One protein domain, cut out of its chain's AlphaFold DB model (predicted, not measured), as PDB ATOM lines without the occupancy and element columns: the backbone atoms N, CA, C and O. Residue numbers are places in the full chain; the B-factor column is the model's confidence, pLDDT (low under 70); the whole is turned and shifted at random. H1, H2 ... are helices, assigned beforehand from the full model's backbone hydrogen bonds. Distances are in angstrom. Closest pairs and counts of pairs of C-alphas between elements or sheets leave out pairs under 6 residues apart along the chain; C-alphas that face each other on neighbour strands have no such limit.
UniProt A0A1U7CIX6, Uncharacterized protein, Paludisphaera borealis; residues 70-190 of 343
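This is residues 70 to 190 of the 343 residues of an uncharacterized protein of Paludisphaera borealis (UniProt A0A1U7CIX6). Three shorter helices, H1, H2 and H3, run back and forth nearly side by side, and the long helix H4 runs along them until its residues 174 to 190 stick out alone. The printed part has 121 residues with four named helices, H1 to H4 in chain order, and is all helix. It is a loose rod spanning 67 by 28 by 20 A, with a radius of gyration of the C-alphas of 18.0 A.

H4, residues 146 to 190, touches H1, residues 70 to 93, with residues 151 to 158 alone, at a shallow tilt of 20 degrees, opposite ways; the closest C-alphas, Ala 158 and Leu 86, are 7.1 A apart. H1 and H2, residues 95 to 117, form a helical hairpin, closest at C-alphas Ser 91 and Gly 98, 3.9 A. H2 and H3, residues 123 to 140, form another, closest at C-alphas Val 112 and Phe 126, 7.4 A. H2 and H3 are each near H4; H1 and H3 are apart. Every O i to N i+4 pair is within hydrogen-bond range in H1 and H3, against 17 of 19 in H2 and 40 of 41 in H4.

H4 measures 65.7 A, ending at C-alpha 190 (40.720, 29.527, 12.283). H1 measures 34.8 A from C-alpha 70 (44.557, 9.957, -7.273), H2 32.7 A and H3 26.0 A.

The two farthest C-alphas, Gly 145 and Gly 190, are 66.8 A apart. The printed part has no cut, and its three links are tight. Its mean pLDDT is 71.5; 47 residues are under 70, among them 140 to 147.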
ATOM      1  N   HIS A  70      45.792  10.746  -7.184       52.09
ATOM      2  CA  HIS A  70      44.557   9.957  -7.273       52.09
ATOM      3  C   HIS A  70      43.426  10.696  -7.995       52.09
ATOM      4  O   HIS A  70      42.663  10.079  -8.726       52.09
ATOM      5  N   ILE A  71      43.377  12.025  -7.902       55.41
ATOM      6  CA  ILE A  71      42.289  12.828  -8.484       55.41
ATOM      7  C   ILE A  71      42.320  12.780 -10.020       55.41
ATOM      8  O   ILE A  71      41.291  12.617 -10.673       55.41
ATOM      9  N   HIS A  72      43.513  12.879 -10.613       48.84
ATOM     10  CA  HIS A  72      43.679  12.788 -12.067       48.84
ATOM     11  C   HIS A  72      43.374  11.386 -12.600       48.84
ATOM     12  O   HIS A  72      42.829  11.240 -13.695       48.84
ATOM     13  N   ARG A  73      43.695  10.363 -11.806       60.31
ATOM     14  CA  ARG A  73      43.409   8.969 -12.132       60.31
ATOM     15  C   ARG A  73      41.911   8.677 -12.082       60.31
ATOM     16  O   ARG A  73      41.386   8.105 -13.031       60.31
ATOM     17  N   ASP A  74      41.218   9.156 -11.055       66.38
ATOM     18  CA  ASP A  74      39.772   8.976 -10.905       66.38
ATOM     19  C   ASP A  74      38.991   9.663 -12.042       66.38
ATOM     20  O   ASP A  74      38.025   9.105 -12.567       66.38
ATOM     21  N   ALA A  75      39.440  10.841 -12.494       61.28
ATOM     22  CA  ALA A  75      38.836  11.539 -13.631       61.28
ATOM     23  C   ALA A  75      39.013  10.775 -14.959       61.28
ATOM     24  O   ALA A  75      38.076  10.690 -15.755       61.28
ATOM     25  N   ALA A  76      40.196  10.196 -15.189       61.94
ATOM     26  CA  ALA A  76      40.472   9.373 -16.365       61.94
ATOM     27  C   ALA A  76      39.639   8.082 -16.365       61.94
ATOM     28  O   ALA A  76      39.042   7.729 -17.384       61.94
ATOM     29  N   GLU A  77      39.550   7.409 -15.215       69.50
ATOM     30  CA  GLU A  77      38.777   6.177 -15.049       69.50
ATOM     31  C   GLU A  77      37.266   6.423 -15.218       69.50
ATOM     32  O   GLU A  77      36.581   5.627 -15.866       69.50
ATOM     33  N   ASN A  78      36.738   7.549 -14.721       73.00
ATOM     34  CA  ASN A  78      35.347   7.938 -14.970       73.00
ATOM     35  C   ASN A  78      35.083   8.238 -16.449       73.00
ATOM     36  O   ASN A  78      34.063   7.808 -16.991       73.00
ATOM     37  N   LEU A  79      36.001   8.929 -17.129       65.94
ATOM     38  CA  LEU A  79      35.861   9.224 -18.555       65.94
ATOM     39  C   LEU A  79      35.891   7.938 -19.393       65.94
ATOM     40  O   LEU A  79      35.077   7.778 -20.304       65.94
ATOM     41  N   GLU A  80      36.762   6.987 -19.053       72.81
ATOM     42  CA  GLU A  80      36.800   5.671 -19.697       72.81
ATOM     43  C   GLU A  80      35.482   4.903 -19.508       72.81
ATOM     44  O   GLU A  80      34.963   4.338 -20.474       72.81
ATOM     45  N   ARG A  81      34.910   4.906 -18.294       78.94
ATOM     46  CA  ARG A  81      33.596   4.289 -18.031       78.94
ATOM     47  C   ARG A  81      32.503   4.923 -18.885       78.94
ATOM     48  O   ARG A  81      31.772   4.200 -19.554       78.94
ATOM     49  N   HIS A  82      32.457   6.252 -18.952       74.38
ATOM     50  CA  HIS A  82      31.478   6.954 -19.779       74.38
ATOM     51  C   HIS A  82      31.622   6.641 -21.270       74.38
ATOM     52  O   HIS A  82      30.614   6.443 -21.944       74.38
ATOM     53  N   LEU A  83      32.848   6.547 -21.795       74.75
ATOM     54  CA  LEU A  83      33.064   6.158 -23.193       74.75
ATOM     55  C   LEU A  83      32.609   4.719 -23.468       74.75
ATOM     56  O   LEU A  83      32.029   4.465 -24.522       74.75
ATOM     57  N   LYS A  84      32.827   3.793 -22.526       79.94
ATOM     58  CA  LYS A  84      32.358   2.403 -22.646       79.94
ATOM     59  C   LYS A  84      30.837   2.300 -22.608       79.94
ATOM     60  O   LYS A  84      30.267   1.643 -23.475       79.94
ATOM     61  N   ASP A  85      30.183   2.986 -21.676       81.38
ATOM     62  CA  ASP A  85      28.717   2.994 -21.580       81.38
ATOM     63  C   ASP A  85      28.077   3.573 -22.850       81.38
ATOM     64  O   ASP A  85      27.081   3.057 -23.363       81.38
ATOM     65  N   LEU A  86      28.688   4.625 -23.397       75.19
ATOM     66  CA  LEU A  86      28.236   5.282 -24.619       75.19
ATOM     67  C   LEU A  86      28.450   4.380 -25.845       75.19
ATOM     68  O   LEU A  86      27.557   4.271 -26.686       75.19
ATOM     69  N   ALA A  87      29.573   3.656 -25.905       74.81
ATOM     70  CA  ALA A  87      29.827   2.642 -26.927       74.81
ATOM     71  C   ALA A  87      28.821   1.477 -26.860       74.81
ATOM     72  O   ALA A  87      28.362   0.993 -27.896       74.81
ATOM     73  N   GLU A  88      28.448   1.039 -25.655       79.38
ATOM     74  CA  GLU A  88      27.500  -0.060 -25.459       79.38
ATOM     75  C   GLU A  88      26.061   0.343 -25.826       79.38
ATOM     76  O   GLU A  88      25.344  -0.437 -26.459       79.38
ATOM     77  N   ARG A  89      25.649   1.577 -25.504       78.81
ATOM     78  CA  ARG A  89      24.360   2.142 -25.945       78.81
ATOM     79  C   ARG A  89      24.294   2.282 -27.463       78.81
ATOM     80  O   ARG A  89      23.359   1.775 -28.075       78.81
ATOM     81  N   LEU A  90      25.326   2.863 -28.083       68.75
ATOM     82  CA  LEU A  90      25.387   2.968 -29.545       68.75
ATOM     83  C   LEU A  90      25.392   1.597 -30.229       68.75
ATOM     84  O   LEU A  90      24.803   1.441 -31.295       68.75
ATOM     85  N   SER A  91      26.013   0.585 -29.622       75.44
ATOM     86  CA  SER A  91      25.971  -0.776 -30.159       75.44
ATOM     87  C   SER A  91      24.564  -1.379 -30.137       75.44
ATOM     88  O   SER A  91      24.239  -2.159 -31.031       75.44
ATOM     89  N   LYS A  92      23.745  -1.054 -29.128       80.56
ATOM     90  CA  LYS A  92      22.360  -1.542 -29.011       80.56
ATOM     91  C   LYS A  92      21.437  -0.855 -30.017       80.56
ATOM     92  O   LYS A  92      20.629  -1.533 -30.643       80.56
ATOM     93  N   ASP A  93      21.612   0.448 -30.215       73.25
ATOM     94  CA  ASP A  93      20.709   1.255 -31.045       73.25
ATOM     95  C   ASP A  93      21.020   1.157 -32.548       73.25
ATOM     96  O   ASP A  93      20.123   1.279 -33.378       73.25
ATOM     97  N   VAL A  94      22.281   0.912 -32.924       69.00
ATOM     98  CA  VAL A  94      22.743   0.993 -34.326       69.00
ATOM     99  C   VAL A  94      22.922  -0.397 -34.979       69.00
ATOM    100  O   VAL A  94      23.343  -0.524 -36.133       69.00
ATOM    101  N   GLY A  95      22.576  -1.477 -34.266       66.75
ATOM    102  CA  GLY A  95      22.601  -2.847 -34.789       66.75
ATOM    103  C   GLY A  95      23.996  -3.278 -35.288       66.75
ATOM    104  O   GLY A  95      24.993  -2.985 -34.631       66.75
ATOM    105  N   PRO A  96      24.130  -3.963 -36.442       67.31
ATOM    106  CA  PRO A  96      25.410  -4.523 -36.902       67.31
ATOM    107  C   PRO A  96      26.480  -3.470 -37.248       67.31
ATOM    108  O   PRO A  96      27.672  -3.773 -37.237       67.31
ATOM    109  N   VAL A  97      26.087  -2.222 -37.526       63.91
ATOM    110  CA  VAL A  97      27.030  -1.099 -37.709       63.91
ATOM    111  C   VAL A  97      27.530  -0.582 -36.349       63.91
ATOM    112  O   VAL A  97      28.654  -0.087 -36.237       63.91
ATOM    113  N   GLY A  98      26.740  -0.794 -35.294       68.69
ATOM    114  CA  GLY A  98      27.070  -0.485 -33.906       68.69
ATOM    115  C   GLY A  98      28.351  -1.152 -33.407       68.69
ATOM    116  O   GLY A  98      29.100  -0.520 -32.669       68.69
ATOM    117  N   GLU A  99      28.677  -2.369 -33.859       70.00
ATOM    118  CA  GLU A  99      29.919  -3.053 -33.456       70.00
ATOM    119  C   GLU A  99      31.184  -2.351 -33.968       70.00
ATOM    120  O   GLU A  99      32.187  -2.278 -33.257       70.00
ATOM    121  N   GLN A 100      31.148  -1.797 -35.184       67.44
ATOM    122  CA  GLN A 100      32.291  -1.072 -35.749       67.44
ATOM    123  C   GLN A 100      32.510   0.255 -35.024       67.44
ATOM    124  O   GLN A 100      33.648   0.627 -34.732       67.44
ATOM    125  N   ILE A 101      31.414   0.935 -34.680       68.50
ATOM    126  CA  ILE A 101      31.444   2.173 -33.902       68.50
ATOM    127  C   ILE A 101      31.933   1.891 -32.482       68.50
ATOM    128  O   ILE A 101      32.821   2.583 -31.991       68.50
ATOM    129  N   ARG A 102      31.423   0.831 -31.846       74.50
ATOM    130  CA  ARG A 102      31.867   0.383 -30.526       74.50
ATOM    131  C   ARG A 102      33.368   0.117 -30.517       74.50
ATOM    132  O   ARG A 102      34.056   0.607 -29.631       74.50
ATOM    133  N   LYS A 103      33.880  -0.595 -31.522       77.50
ATOM    134  CA  LYS A 103      35.309  -0.900 -31.639       77.50
ATOM    135  C   LYS A 103      36.157   0.365 -31.808       77.50
ATOM    136  O   LYS A 103      37.178   0.489 -31.144       77.50
ATOM    137  N   ALA A 104      35.707   1.321 -32.623       70.44
ATOM    138  CA  ALA A 104      36.388   2.605 -32.786       70.44
ATOM    139  C   ALA A 104      36.386   3.439 -31.491       70.44
ATOM    140  O   ALA A 104      37.394   4.062 -31.161       70.44
ATOM    141  N   ILE A 105      35.282   3.431 -30.735       73.88
ATOM    142  CA  ILE A 105      35.186   4.136 -29.447       73.88
ATOM    143  C   ILE A 105      36.020   3.434 -28.370       73.88
ATOM    144  O   ILE A 105      36.682   4.120 -27.600       73.88
ATOM    145  N   GLU A 106      36.043   2.102 -28.314       76.00
ATOM    146  CA  GLU A 106      36.897   1.347 -27.384       76.00
ATOM    147  C   GLU A 106      38.387   1.556 -27.689       76.00
ATOM    148  O   GLU A 106      39.184   1.736 -26.769       76.00
ATOM    149  N   GLU A 107      38.771   1.601 -28.966       77.06
ATOM    150  CA  GLU A 107      40.143   1.900 -29.389       77.06
ATOM    151  C   GLU A 107      40.519   3.359 -29.081       77.06
ATOM    152  O   GLU A 107      41.601   3.633 -28.556       77.06
ATOM    153  N   ALA A 108      39.596   4.304 -29.291       68.06
ATOM    154  CA  ALA A 108      39.764   5.688 -28.860       68.06
ATOM    155  C   ALA A 108      39.883   5.791 -27.328       68.06
ATOM    156  O   ALA A 108      40.822   6.396 -26.831       68.06
ATOM    157  N   ALA A 109      39.012   5.145 -26.556       70.44
ATOM    158  CA  ALA A 109      39.075   5.140 -25.095       70.44
ATOM    159  C   ALA A 109      40.379   4.507 -24.578       70.44
ATOM    160  O   ALA A 109      40.996   5.034 -23.652       70.44
ATOM    161  N   GLY A 110      40.843   3.425 -25.208       73.25
ATOM    162  CA  GLY A 110      42.121   2.787 -24.898       73.25
ATOM    163  C   GLY A 110      43.319   3.685 -25.205       73.25
ATOM    164  O   GLY A 110      44.220   3.807 -24.376       73.25
ATOM    165  N   THR A 111      43.314   4.370 -26.353       70.94
ATOM    166  CA  THR A 111      44.367   5.341 -26.699       70.94
ATOM    167  C   THR A 111      44.339   6.564 -25.795       70.94
ATOM    168  O   THR A 111      45.401   7.050 -25.432       70.94
ATOM    169  N   VAL A 112      43.160   7.023 -25.373       65.69
ATOM    170  CA  VAL A 112      42.983   8.084 -24.377       65.69
ATOM    171  C   VAL A 112      43.518   7.662 -23.009       65.69
ATOM    172  O   VAL A 112      44.252   8.426 -22.392       65.69
ATOM    173  N   ASN A 113      43.212   6.450 -22.545       69.06
ATOM    174  CA  ASN A 113      43.709   5.935 -21.271       69.06
ATOM    175  C   ASN A 113      45.237   5.748 -21.301       69.06
ATOM    176  O   ASN A 113      45.941   6.197 -20.403       69.06
ATOM    177  N   GLU A 114      45.784   5.166 -22.371       71.38
ATOM    178  CA  GLU A 114      47.239   5.083 -22.567       71.38
ATOM    179  C   GLU A 114      47.890   6.457 -22.739       71.38
ATOM    180  O   GLU A 114      49.024   6.664 -22.307       71.38
ATOM    181  N   ALA A 115      47.179   7.415 -23.334       65.06
ATOM    182  CA  ALA A 115      47.656   8.777 -23.463       65.06
ATOM    183  C   ALA A 115      47.724   9.493 -22.115       65.06
ATOM    184  O   ALA A 115      48.710  10.163 -21.839       65.06
ATOM    185  N   LEU A 116      46.707   9.311 -21.273       58.34
ATOM    186  CA  LEU A 116      46.653   9.852 -19.916       58.34
ATOM    187  C   LEU A 116      47.656   9.168 -18.978       58.34
ATOM    188  O   LEU A 116      48.148   9.805 -18.054       58.34
ATOM    189  N   LYS A 117      48.007   7.900 -19.230       68.31
ATOM    190  CA  LYS A 117      49.101   7.203 -18.529       68.31
ATOM    191  C   LYS A 117      50.493   7.641 -18.983       68.31
ATOM    192  O   LYS A 117      51.461   7.417 -18.261       68.31
ATOM    193  N   ARG A 118      50.631   8.197 -20.189       74.50
ATOM    194  CA  ARG A 118      51.900   8.746 -20.676       74.50
ATOM    195  C   ARG A 118      52.008  10.198 -20.230       74.50
ATOM    196  O   ARG A 118      51.299  11.053 -20.744       74.50
ATOM    197  N   ASP A 119      52.988  10.492 -19.385       55.00
ATOM    198  CA  ASP A 119      53.234  11.817 -18.783       55.00
ATOM    199  C   ASP A 119      53.480  12.991 -19.768       55.00
ATOM    200  O   ASP A 119      53.789  14.098 -19.342       55.00
ATOM    201  N   ASN A 120      53.382  12.791 -21.090       54.59
ATOM    202  CA  ASN A 120      53.828  13.756 -22.104       54.59
ATOM    203  C   ASN A 120      52.816  14.060 -23.222       54.59
ATOM    204  O   ASN A 120      53.211  14.639 -24.235       54.59
ATOM    205  N   ILE A 121      51.541  13.679 -23.102       61.22
ATOM    206  CA  ILE A 121      50.546  14.041 -24.127       61.22
ATOM    207  C   ILE A 121      49.858  15.353 -23.765       61.22
ATOM    208  O   ILE A 121      49.302  15.517 -22.681       61.22
ATOM    209  N   THR A 122      49.920  16.309 -24.694       63.16
ATOM    210  CA  THR A 122      49.291  17.617 -24.523       63.16
ATOM    211  C   THR A 122      47.779  17.525 -24.746       63.16
ATOM    212  O   THR A 122      47.290  16.705 -25.527       63.16
ATOM    213  N   SER A 123      47.011  18.404 -24.096       66.12
ATOM    214  CA  SER A 123      45.559  18.506 -24.315       66.12
ATOM    215  C   SER A 123      45.200  18.826 -25.774       66.12
ATOM    216  O   SER A 123      44.121  18.455 -26.235       66.12
ATOM    217  N   ASP A 124      46.110  19.468 -26.511       66.44
ATOM    218  CA  ASP A 124      45.949  19.753 -27.939       66.44
ATOM    219  C   ASP A 124      46.074  18.492 -28.798       66.44
ATOM    220  O   ASP A 124      45.265  18.294 -29.707       66.44
ATOM    221  N   ASP A 125      47.026  17.604 -28.499       71.75
ATOM    222  CA  ASP A 125      47.168  16.326 -29.209       71.75
ATOM    223  C   ASP A 125      45.948  15.428 -28.982       71.75
ATOM    224  O   ASP A 125      45.416  14.839 -29.927       71.75
ATOM    225  N   PHE A 126      45.451  15.395 -27.742       68.44
ATOM    226  CA  PHE A 126      44.214  14.704 -27.385       68.44
ATOM    227  C   PHE A 126      43.011  15.246 -28.167       68.44
ATOM    228  O   PHE A 126      42.272  14.486 -28.797       68.44
ATOM    229  N   ARG A 127      42.837  16.573 -28.185       74.44
ATOM    230  CA  ARG A 127      41.757  17.229 -28.928       74.44
ATOM    231  C   ARG A 127      41.833  16.918 -30.420       74.44
ATOM    232  O   ARG A 127      40.816  16.607 -31.035       74.44
ATOM    233  N   LYS A 128      43.033  16.968 -30.995       72.50
ATOM    234  CA  LYS A 128      43.264  16.710 -32.418       72.50
ATOM    235  C   LYS A 128      42.989  15.252 -32.790       72.50
ATOM    236  O   LYS A 128      42.462  15.002 -33.872       72.50
ATOM    237  N   ALA A 129      43.311  14.302 -31.909       68.06
ATOM    238  CA  ALA A 129      42.962  12.894 -32.088       68.06
ATOM    239  C   ALA A 129      41.438  12.687 -32.082       68.06
ATOM    240  O   ALA A 129      40.906  12.035 -32.979       68.06
ATOM    241  N   LEU A 130      40.733  13.318 -31.138       70.69
ATOM    242  CA  LEU A 130      39.270  13.288 -31.044       70.69
ATOM    243  C   LEU A 130      38.577  13.923 -32.254       70.69
ATOM    244  O   LEU A 130      37.626  13.353 -32.785       70.69
ATOM    245  N   GLU A 131      39.057  15.080 -32.717       78.12
ATOM    246  CA  GLU A 131      38.528  15.741 -33.918       78.12
ATOM    247  C   GLU A 131      38.697  14.847 -35.154       78.12
ATOM    248  O   GLU A 131      37.747  14.665 -35.915       78.12
ATOM    249  N   ARG A 132      39.866  14.213 -35.312       76.31
ATOM    250  CA  ARG A 132      40.151  13.317 -36.441       76.31
ATOM    251  C   ARG A 132      39.282  12.056 -36.417       76.31
ATOM    252  O   ARG A 132      38.700  11.702 -37.438       76.31
ATOM    253  N   ALA A 133      39.139  11.430 -35.249       68.56
ATOM    254  CA  ALA A 133      38.253  10.281 -35.062       68.56
ATOM    255  C   ALA A 133      36.783  10.649 -35.342       68.56
ATOM    256  O   ALA A 133      36.061   9.904 -36.004       68.56
ATOM    257  N   GLY A 134      36.349  11.835 -34.903       74.12
ATOM    258  CA  GLY A 134      35.010  12.354 -35.179       74.12
ATOM    259  C   GLY A 134      34.756  12.629 -36.666       74.12
ATOM    260  O   GLY A 134      33.651  12.385 -37.156       74.12
ATOM    261  N   GLU A 135      35.758  13.112 -37.402       76.50
ATOM    262  CA  GLU A 135      35.672  13.302 -38.854       76.50
ATOM    263  C   GLU A 135      35.584  11.974 -39.612       76.50
ATOM    264  O   GLU A 135      34.771  11.858 -40.532       76.50
ATOM    265  N   GLU A 136      36.366  10.968 -39.222       69.25
ATOM    266  CA  GLU A 136      36.325   9.635 -39.838       69.25
ATOM    267  C   GLU A 136      34.978   8.941 -39.606       69.25
ATOM    268  O   GLU A 136      34.389   8.425 -40.560       69.25
ATOM    269  N   LEU A 137      34.426   9.040 -38.392       68.00
ATOM    270  CA  LEU A 137      33.062   8.595 -38.083       68.00
ATOM    271  C   LEU A 137      32.017   9.344 -38.919       68.00
ATOM    272  O   LEU A 137      31.157   8.735 -39.549       68.00
ATOM    273  N   ARG A 138      32.091  10.677 -39.010       72.31
ATOM    274  CA  ARG A 138      31.158  11.438 -39.865       72.31
ATOM    275  C   ARG A 138      31.255  11.036 -41.333       72.31
ATOM    276  O   ARG A 138      30.239  11.041 -42.028       72.31
ATOM    277  N   ARG A 139      32.456  10.700 -41.804       73.25
ATOM    278  CA  ARG A 139      32.697  10.269 -43.181       73.25
ATOM    279  C   ARG A 139      32.096   8.894 -43.459       73.25
ATOM    280  O   ARG A 139      31.489   8.740 -44.516       73.25
ATOM    281  N   SER A 140      32.199   7.940 -42.529       67.31
ATOM    282  CA  SER A 140      31.571   6.618 -42.683       67.31
ATOM    283  C   SER A 140      30.039   6.700 -42.693       67.31
ATOM    284  O   SER A 140      29.398   6.008 -43.480       67.31
ATOM    285  N   PHE A 141      29.447   7.634 -41.941       66.25
ATOM    286  CA  PHE A 141      27.996   7.871 -41.960       66.25
ATOM    287  C   PHE A 141      27.486   8.700 -43.149       66.25
ATOM    288  O   PHE A 141      26.273   8.823 -43.335       66.25
ATOM    289  N   GLN A 142      28.353   9.352 -43.929       68.12
ATOM    290  CA  GLN A 142      27.925  10.120 -45.110       68.12
ATOM    291  C   GLN A 142      27.653   9.237 -46.330       68.12
ATOM    292  O   GLN A 142      26.934   9.670 -47.228       68.12
ATOM    293  N   SER A 143      28.187   8.015 -46.360       61.03
ATOM    294  CA  SER A 143      28.047   7.096 -47.494       61.03
ATOM    295  C   SER A 143      26.825   6.173 -47.441       61.03
ATOM    296  O   SER A 143      26.636   5.397 -48.375       61.03
ATOM    297  N   GLY A 144      26.009   6.227 -46.387       54.53
ATOM    298  CA  GLY A 144      24.988   5.212 -46.129       54.53
ATOM    299  C   GLY A 144      23.531   5.672 -46.232       54.53
ATOM    300  O   GLY A 144      23.226   6.865 -46.250       54.53
ATOM    301  N   GLY A 145      22.636   4.693 -46.378       69.62
ATOM    302  CA  GLY A 145      21.215   4.849 -46.697       69.62
ATOM    303  C   GLY A 145      20.337   5.262 -45.499       69.62
ATOM    304  O   GLY A 145      20.802   5.932 -44.584       69.62
ATOM    305  N   PRO A 146      19.033   4.917 -45.480       65.38
ATOM    306  CA  PRO A 146      18.111   5.341 -44.417       65.38
ATOM    307  C   PRO A 146      18.506   4.862 -43.007       65.38
ATOM    308  O   PRO A 146      18.223   5.572 -42.048       65.38
ATOM    309  N   VAL A 147      19.210   3.731 -42.882       64.38
ATOM    310  CA  VAL A 147      19.740   3.217 -41.602       64.38
ATOM    311  C   VAL A 147      20.808   4.156 -41.017       64.38
ATOM    312  O   VAL A 147      20.822   4.415 -39.817       64.38
ATOM    313  N   GLU A 148      21.643   4.779 -41.854       70.94
ATOM    314  CA  GLU A 148      22.616   5.777 -41.398       70.94
ATOM    315  C   GLU A 148      21.993   7.083 -40.891       70.94
ATOM    316  O   GLU A 148      22.658   7.810 -40.151       70.94
ATOM    317  N   LYS A 149      20.741   7.411 -41.246       76.88
ATOM    318  CA  LYS A 149      20.064   8.578 -40.649       76.88
ATOM    319  C   LYS A 149      19.768   8.345 -39.173       76.88
ATOM    320  O   LYS A 149      20.055   9.219 -38.365       76.88
ATOM    321  N   GLU A 150      19.262   7.166 -38.835       74.81
ATOM    322  CA  GLU A 150      18.967   6.790 -37.452       74.81
ATOM    323  C   GLU A 150      20.259   6.683 -36.628       74.81
ATOM    324  O   GLU A 150      20.342   7.228 -35.530       74.81
ATOM    325  N   ALA A 151      21.326   6.130 -37.220       73.75
ATOM    326  CA  ALA A 151      22.662   6.126 -36.620       73.75
ATOM    327  C   ALA A 151      23.209   7.543 -36.370       73.75
ATOM    328  O   ALA A 151      23.844   7.801 -35.347       73.75
ATOM    329  N   ARG A 152      22.961   8.477 -37.296       75.88
ATOM    330  CA  ARG A 152      23.398   9.872 -37.170       75.88
ATOM    331  C   ARG A 152      22.628  10.608 -36.076       75.88
ATOM    332  O   ARG A 152      23.260  11.331 -35.310       75.88
ATOM    333  N   ASP A 153      21.318  10.401 -35.980       80.06
ATOM    334  CA  ASP A 153      20.492  10.989 -34.922       80.06
ATOM    335  C   ASP A 153      20.867  10.422 -33.543       80.06
ATOM    336  O   ASP A 153      21.006  11.184 -32.583       80.06
ATOM    337  N   ALA A 154      21.121   9.111 -33.448       79.50
ATOM    338  CA  ALA A 154      21.611   8.471 -32.226       79.50
ATOM    339  C   ALA A 154      22.998   9.001 -31.821       79.50
ATOM    340  O   ALA A 154      23.213   9.370 -30.667       79.50
ATOM    341  N   TRP A 155      23.924   9.123 -32.777       76.75
ATOM    342  CA  TRP A 155      25.246   9.701 -32.532       76.75
ATOM    343  C   TRP A 155      25.171  11.166 -32.097       76.75
ATOM    344  O   TRP A 155      25.914  11.588 -31.212       76.75
ATOM    345  N   GLN A 156      24.283  11.953 -32.702       80.00
ATOM    346  CA  GLN A 156      24.128  13.361 -32.357       80.00
ATOM    347  C   GLN A 156      23.543  13.529 -30.949       80.00
ATOM    348  O   GLN A 156      24.094  14.303 -30.169       80.00
ATOM    349  N   LYS A 157      22.535  12.725 -30.576       85.12
ATOM    350  CA  LYS A 157      22.060  12.639 -29.184       85.12
ATOM    351  C   LYS A 157      23.176  12.247 -28.221       85.12
ATOM    352  O   LYS A 157      23.343  12.894 -27.193       85.12
ATOM    353  N   ALA A 158      23.975  11.243 -28.573       75.25
ATOM    354  CA  ALA A 158      25.084  10.806 -27.736       75.25
ATOM    355  C   ALA A 158      26.178  11.886 -27.594       75.25
ATOM    356  O   ALA A 158      26.745  12.041 -26.515       75.25
ATOM    357  N   GLN A 159      26.451  12.675 -28.643       79.00
ATOM    358  CA  GLN A 159      27.352  13.831 -28.553       79.00
ATOM    359  C   GLN A 159      26.817  14.915 -27.617       79.00
ATOM    360  O   GLN A 159      27.601  15.506 -26.874       79.00
ATOM    361  N   ASP A 160      25.516  15.195 -27.665       82.94
ATOM    362  CA  ASP A 160      24.902  16.207 -26.809       82.94
ATOM    363  C   ASP A 160      24.866  15.748 -25.340       82.94
ATOM    364  O   ASP A 160      25.239  16.520 -24.455       82.94
ATOM    365  N   GLU A 161      24.547  14.475 -25.075       78.94
ATOM    366  CA  GLU A 161      24.653  13.877 -23.734       78.94
ATOM    367  C   GLU A 161      26.093  13.920 -23.211       78.94
ATOM    368  O   GLU A 161      26.325  14.357 -22.087       78.94
ATOM    369  N   PHE A 162      27.075  13.547 -24.037       75.62
ATOM    370  CA  PHE A 162      28.488  13.598 -23.661       75.62
ATOM    371  C   PHE A 162      28.966  15.022 -23.347       75.62
ATOM    372  O   PHE A 162      29.751  15.234 -22.427       75.62
ATOM    373  N   ARG A 163      28.503  16.025 -24.101       82.12
ATOM    374  CA  ARG A 163      28.809  17.431 -23.795       82.12
ATOM    375  C   ARG A 163      28.202  17.852 -22.467       82.12
ATOM    376  O   ARG A 163      28.902  18.465 -21.668       82.12
ATOM    377  N   SER A 164      26.949  17.474 -22.217       82.56
ATOM    378  CA  SER A 164      26.273  17.757 -20.952       82.56
ATOM    379  C   SER A 164      26.996  17.122 -19.763       82.56
ATOM    380  O   SER A 164      27.181  17.789 -18.749       82.56
ATOM    381  N   THR A 165      27.439  15.865 -19.872       74.31
ATOM    382  CA  THR A 165      28.177  15.200 -18.785       74.31
ATOM    383  C   THR A 165      29.561  15.804 -18.575       74.31
ATOM    384  O   THR A 165      30.007  15.923 -17.438       74.31
ATOM    385  N   LEU A 166      30.237  16.239 -19.642       75.94
ATOM    386  CA  LEU A 166      31.534  16.913 -19.543       75.94
ATOM    387  C   LEU A 166      31.402  18.294 -18.889       75.94
ATOM    388  O   LEU A 166      32.233  18.659 -18.057       75.94
ATOM    389  N   ASP A 167      30.362  19.050 -19.232       78.56
ATOM    390  CA  ASP A 167      30.080  20.335 -18.594       78.56
ATOM    391  C   ASP A 167      29.700  20.158 -17.116       78.56
ATOM    392  O   ASP A 167      30.221  20.894 -16.277       78.56
ATOM    393  N   GLN A 168      28.923  19.124 -16.777       80.69
ATOM    394  CA  GLN A 168      28.634  18.767 -15.384       80.69
ATOM    395  C   GLN A 168      29.909  18.375 -14.622       80.69
ATOM    396  O   GLN A 168      30.189  18.931 -13.567       80.69
ATOM    397  N   ALA A 169      30.764  17.524 -15.196       69.94
ATOM    398  CA  ALA A 169      32.044  17.162 -14.583       69.94
ATOM    399  C   ALA A 169      32.976  18.376 -14.394       69.94
ATOM    400  O   ALA A 169      33.755  18.431 -13.442       69.94
ATOM    401  N   ARG A 170      32.912  19.373 -15.290       74.31
ATOM    402  CA  ARG A 170      33.635  20.646 -15.127       74.31
ATOM    403  C   ARG A 170      33.071  21.491 -13.996       74.31
ATOM    404  O   ARG A 170      33.848  22.182 -13.335       74.31
ATOM    405  N   GLU A 171      31.759  21.498 -13.820       77.69
ATOM    406  CA  GLU A 171      31.099  22.196 -12.721       77.69
ATOM    407  C   GLU A 171      31.436  21.540 -11.382       77.69
ATOM    408  O   GLU A 171      31.959  22.228 -10.506       77.69
ATOM    409  N   ASP A 172      31.325  20.214 -11.286       71.19
ATOM    410  CA  ASP A 172      31.704  19.433 -10.102       71.19
ATOM    411  C   ASP A 172      33.183  19.645  -9.741       71.19
ATOM    412  O   ASP A 172      33.536  19.865  -8.581       71.19
ATOM    413  N   ALA A 173      34.078  19.658 -10.737       69.19
ATOM    414  CA  ALA A 173      35.493  19.948 -10.511       69.19
ATOM    415  C   ALA A 173      35.721  21.382 -10.001       69.19
ATOM    416  O   ALA A 173      36.589  21.613  -9.158       69.19
ATOM    417  N   ARG A 174      34.952  22.363 -10.495       76.69
ATOM    418  CA  ARG A 174      35.018  23.747 -10.001       76.69
ATOM    419  C   ARG A 174      34.479  23.860  -8.582       76.69
ATOM    420  O   ARG A 174      35.065  24.596  -7.793       76.69
ATOM    421  N   GLU A 175      33.400  23.161  -8.262       75.69
ATOM    422  CA  GLU A 175      32.818  23.144  -6.923       75.69
ATOM    423  C   GLU A 175      33.758  22.471  -5.921       75.69
ATOM    424  O   GLU A 175      34.041  23.051  -4.876       75.69
ATOM    425  N   ALA A 176      34.361  21.335  -6.279       73.00
ATOM    426  CA  ALA A 176      35.368  20.669  -5.453       73.00
ATOM    427  C   ALA A 176      36.585  21.569  -5.171       73.00
ATOM    428  O   ALA A 176      37.109  21.581  -4.056       73.00
ATOM    429  N   LEU A 177      37.026  22.358  -6.159       70.19
ATOM    430  CA  LEU A 177      38.103  23.335  -5.970       70.19
ATOM    431  C   LEU A 177      37.684  24.507  -5.079       70.19
ATOM    432  O   LEU A 177      38.487  24.942  -4.257       70.19
ATOM    433  N   ARG A 178      36.451  25.011  -5.223       78.38
ATOM    434  CA  ARG A 178      35.910  26.055  -4.338       78.38
ATOM    435  C   ARG A 178      35.815  25.558  -2.904       78.38
ATOM    436  O   ARG A 178      36.360  26.202  -2.025       78.38
ATOM    437  N   TYR A 179      35.240  24.376  -2.699       76.06
ATOM    438  CA  TYR A 179      35.155  23.745  -1.386       76.06
ATOM    439  C   TYR A 179      36.538  23.572  -0.753       76.06
ATOM    440  O   TYR A 179      36.736  23.908   0.409       76.06
ATOM    441  N   ARG A 180      37.532  23.112  -1.525       74.81
ATOM    442  CA  ARG A 180      38.914  23.019  -1.042       74.81
ATOM    443  C   ARG A 180      39.477  24.385  -0.647       74.81
ATOM    444  O   ARG A 180      40.113  24.482   0.394       74.81
ATOM    445  N   TYR A 181      39.265  25.406  -1.475       77.25
ATOM    446  CA  TYR A 181      39.725  26.763  -1.188       77.25
ATOM    447  C   TYR A 181      39.067  27.325   0.075       77.25
ATOM    448  O   TYR A 181      39.757  27.910   0.901       77.25
ATOM    449  N   ASP A 182      37.768  27.093   0.258       75.69
ATOM    450  CA  ASP A 182      37.025  27.531   1.439       75.69
ATOM    451  C   ASP A 182      37.499  26.797   2.703       75.69
ATOM    452  O   ASP A 182      37.722  27.440   3.723       75.69
ATOM    453  N   VAL A 183      37.765  25.488   2.632       75.94
ATOM    454  CA  VAL A 183      38.326  24.709   3.754       75.94
ATOM    455  C   VAL A 183      39.759  25.134   4.090       75.94
ATOM    456  O   VAL A 183      40.103  25.272   5.263       75.94
ATOM    457  N   GLU A 184      40.619  25.346   3.087       73.75
ATOM    458  CA  GLU A 184      41.981  25.856   3.315       73.75
ATOM    459  C   GLU A 184      41.941  27.273   3.901       73.75
ATOM    460  O   GLU A 184      42.716  27.588   4.804       73.75
ATOM    461  N   ARG A 185      40.993  28.102   3.456       79.06
ATOM    462  CA  ARG A 185      40.766  29.441   3.995       79.06
ATOM    463  C   ARG A 185      40.262  29.411   5.438       79.06
ATOM    464  O   ARG A 185      40.814  30.135   6.255       79.06
ATOM    465  N   GLU A 186      39.280  28.576   5.775       77.88
ATOM    466  CA  GLU A 186      38.794  28.410   7.154       77.88
ATOM    467  C   GLU A 186      39.887  27.873   8.083       77.88
ATOM    468  O   GLU A 186      39.973  28.295   9.231       77.88
ATOM    469  N   ARG A 187      40.766  26.993   7.588       74.75
ATOM    470  CA  ARG A 187      41.925  26.519   8.354       74.75
ATOM    471  C   ARG A 187      42.927  27.641   8.633       74.75
ATOM    472  O   ARG A 187      43.422  27.734   9.748       74.75
ATOM    473  N   LEU A 188      43.212  28.489   7.644       69.25
ATOM    474  CA  LEU A 188      44.118  29.632   7.805       69.25
ATOM    475  C   LEU A 188      43.508  30.752   8.666       69.25
ATOM    476  O   LEU A 188      44.223  31.389   9.431       69.25
ATOM    477  N   GLU A 189      42.198  30.990   8.565       69.25
ATOM    478  CA  GLU A 189      41.485  31.989   9.376       69.25
ATOM    479  C   GLU A 189      41.183  31.481  10.804       69.25
ATOM    480  O   GLU A 189      41.082  32.286  11.729       69.25
ATOM    481  N   GLY A 190      41.057  30.163  11.004       60.50
ATOM    482  CA  GLY A 190      40.720  29.527  12.283       60.50
ATOM    483  C   GLY A 190      41.895  29.316  13.244       60.50
ATOM    484  O   GLY A 190      41.676  29.329  14.452       60.50
TER     485      GLY A 190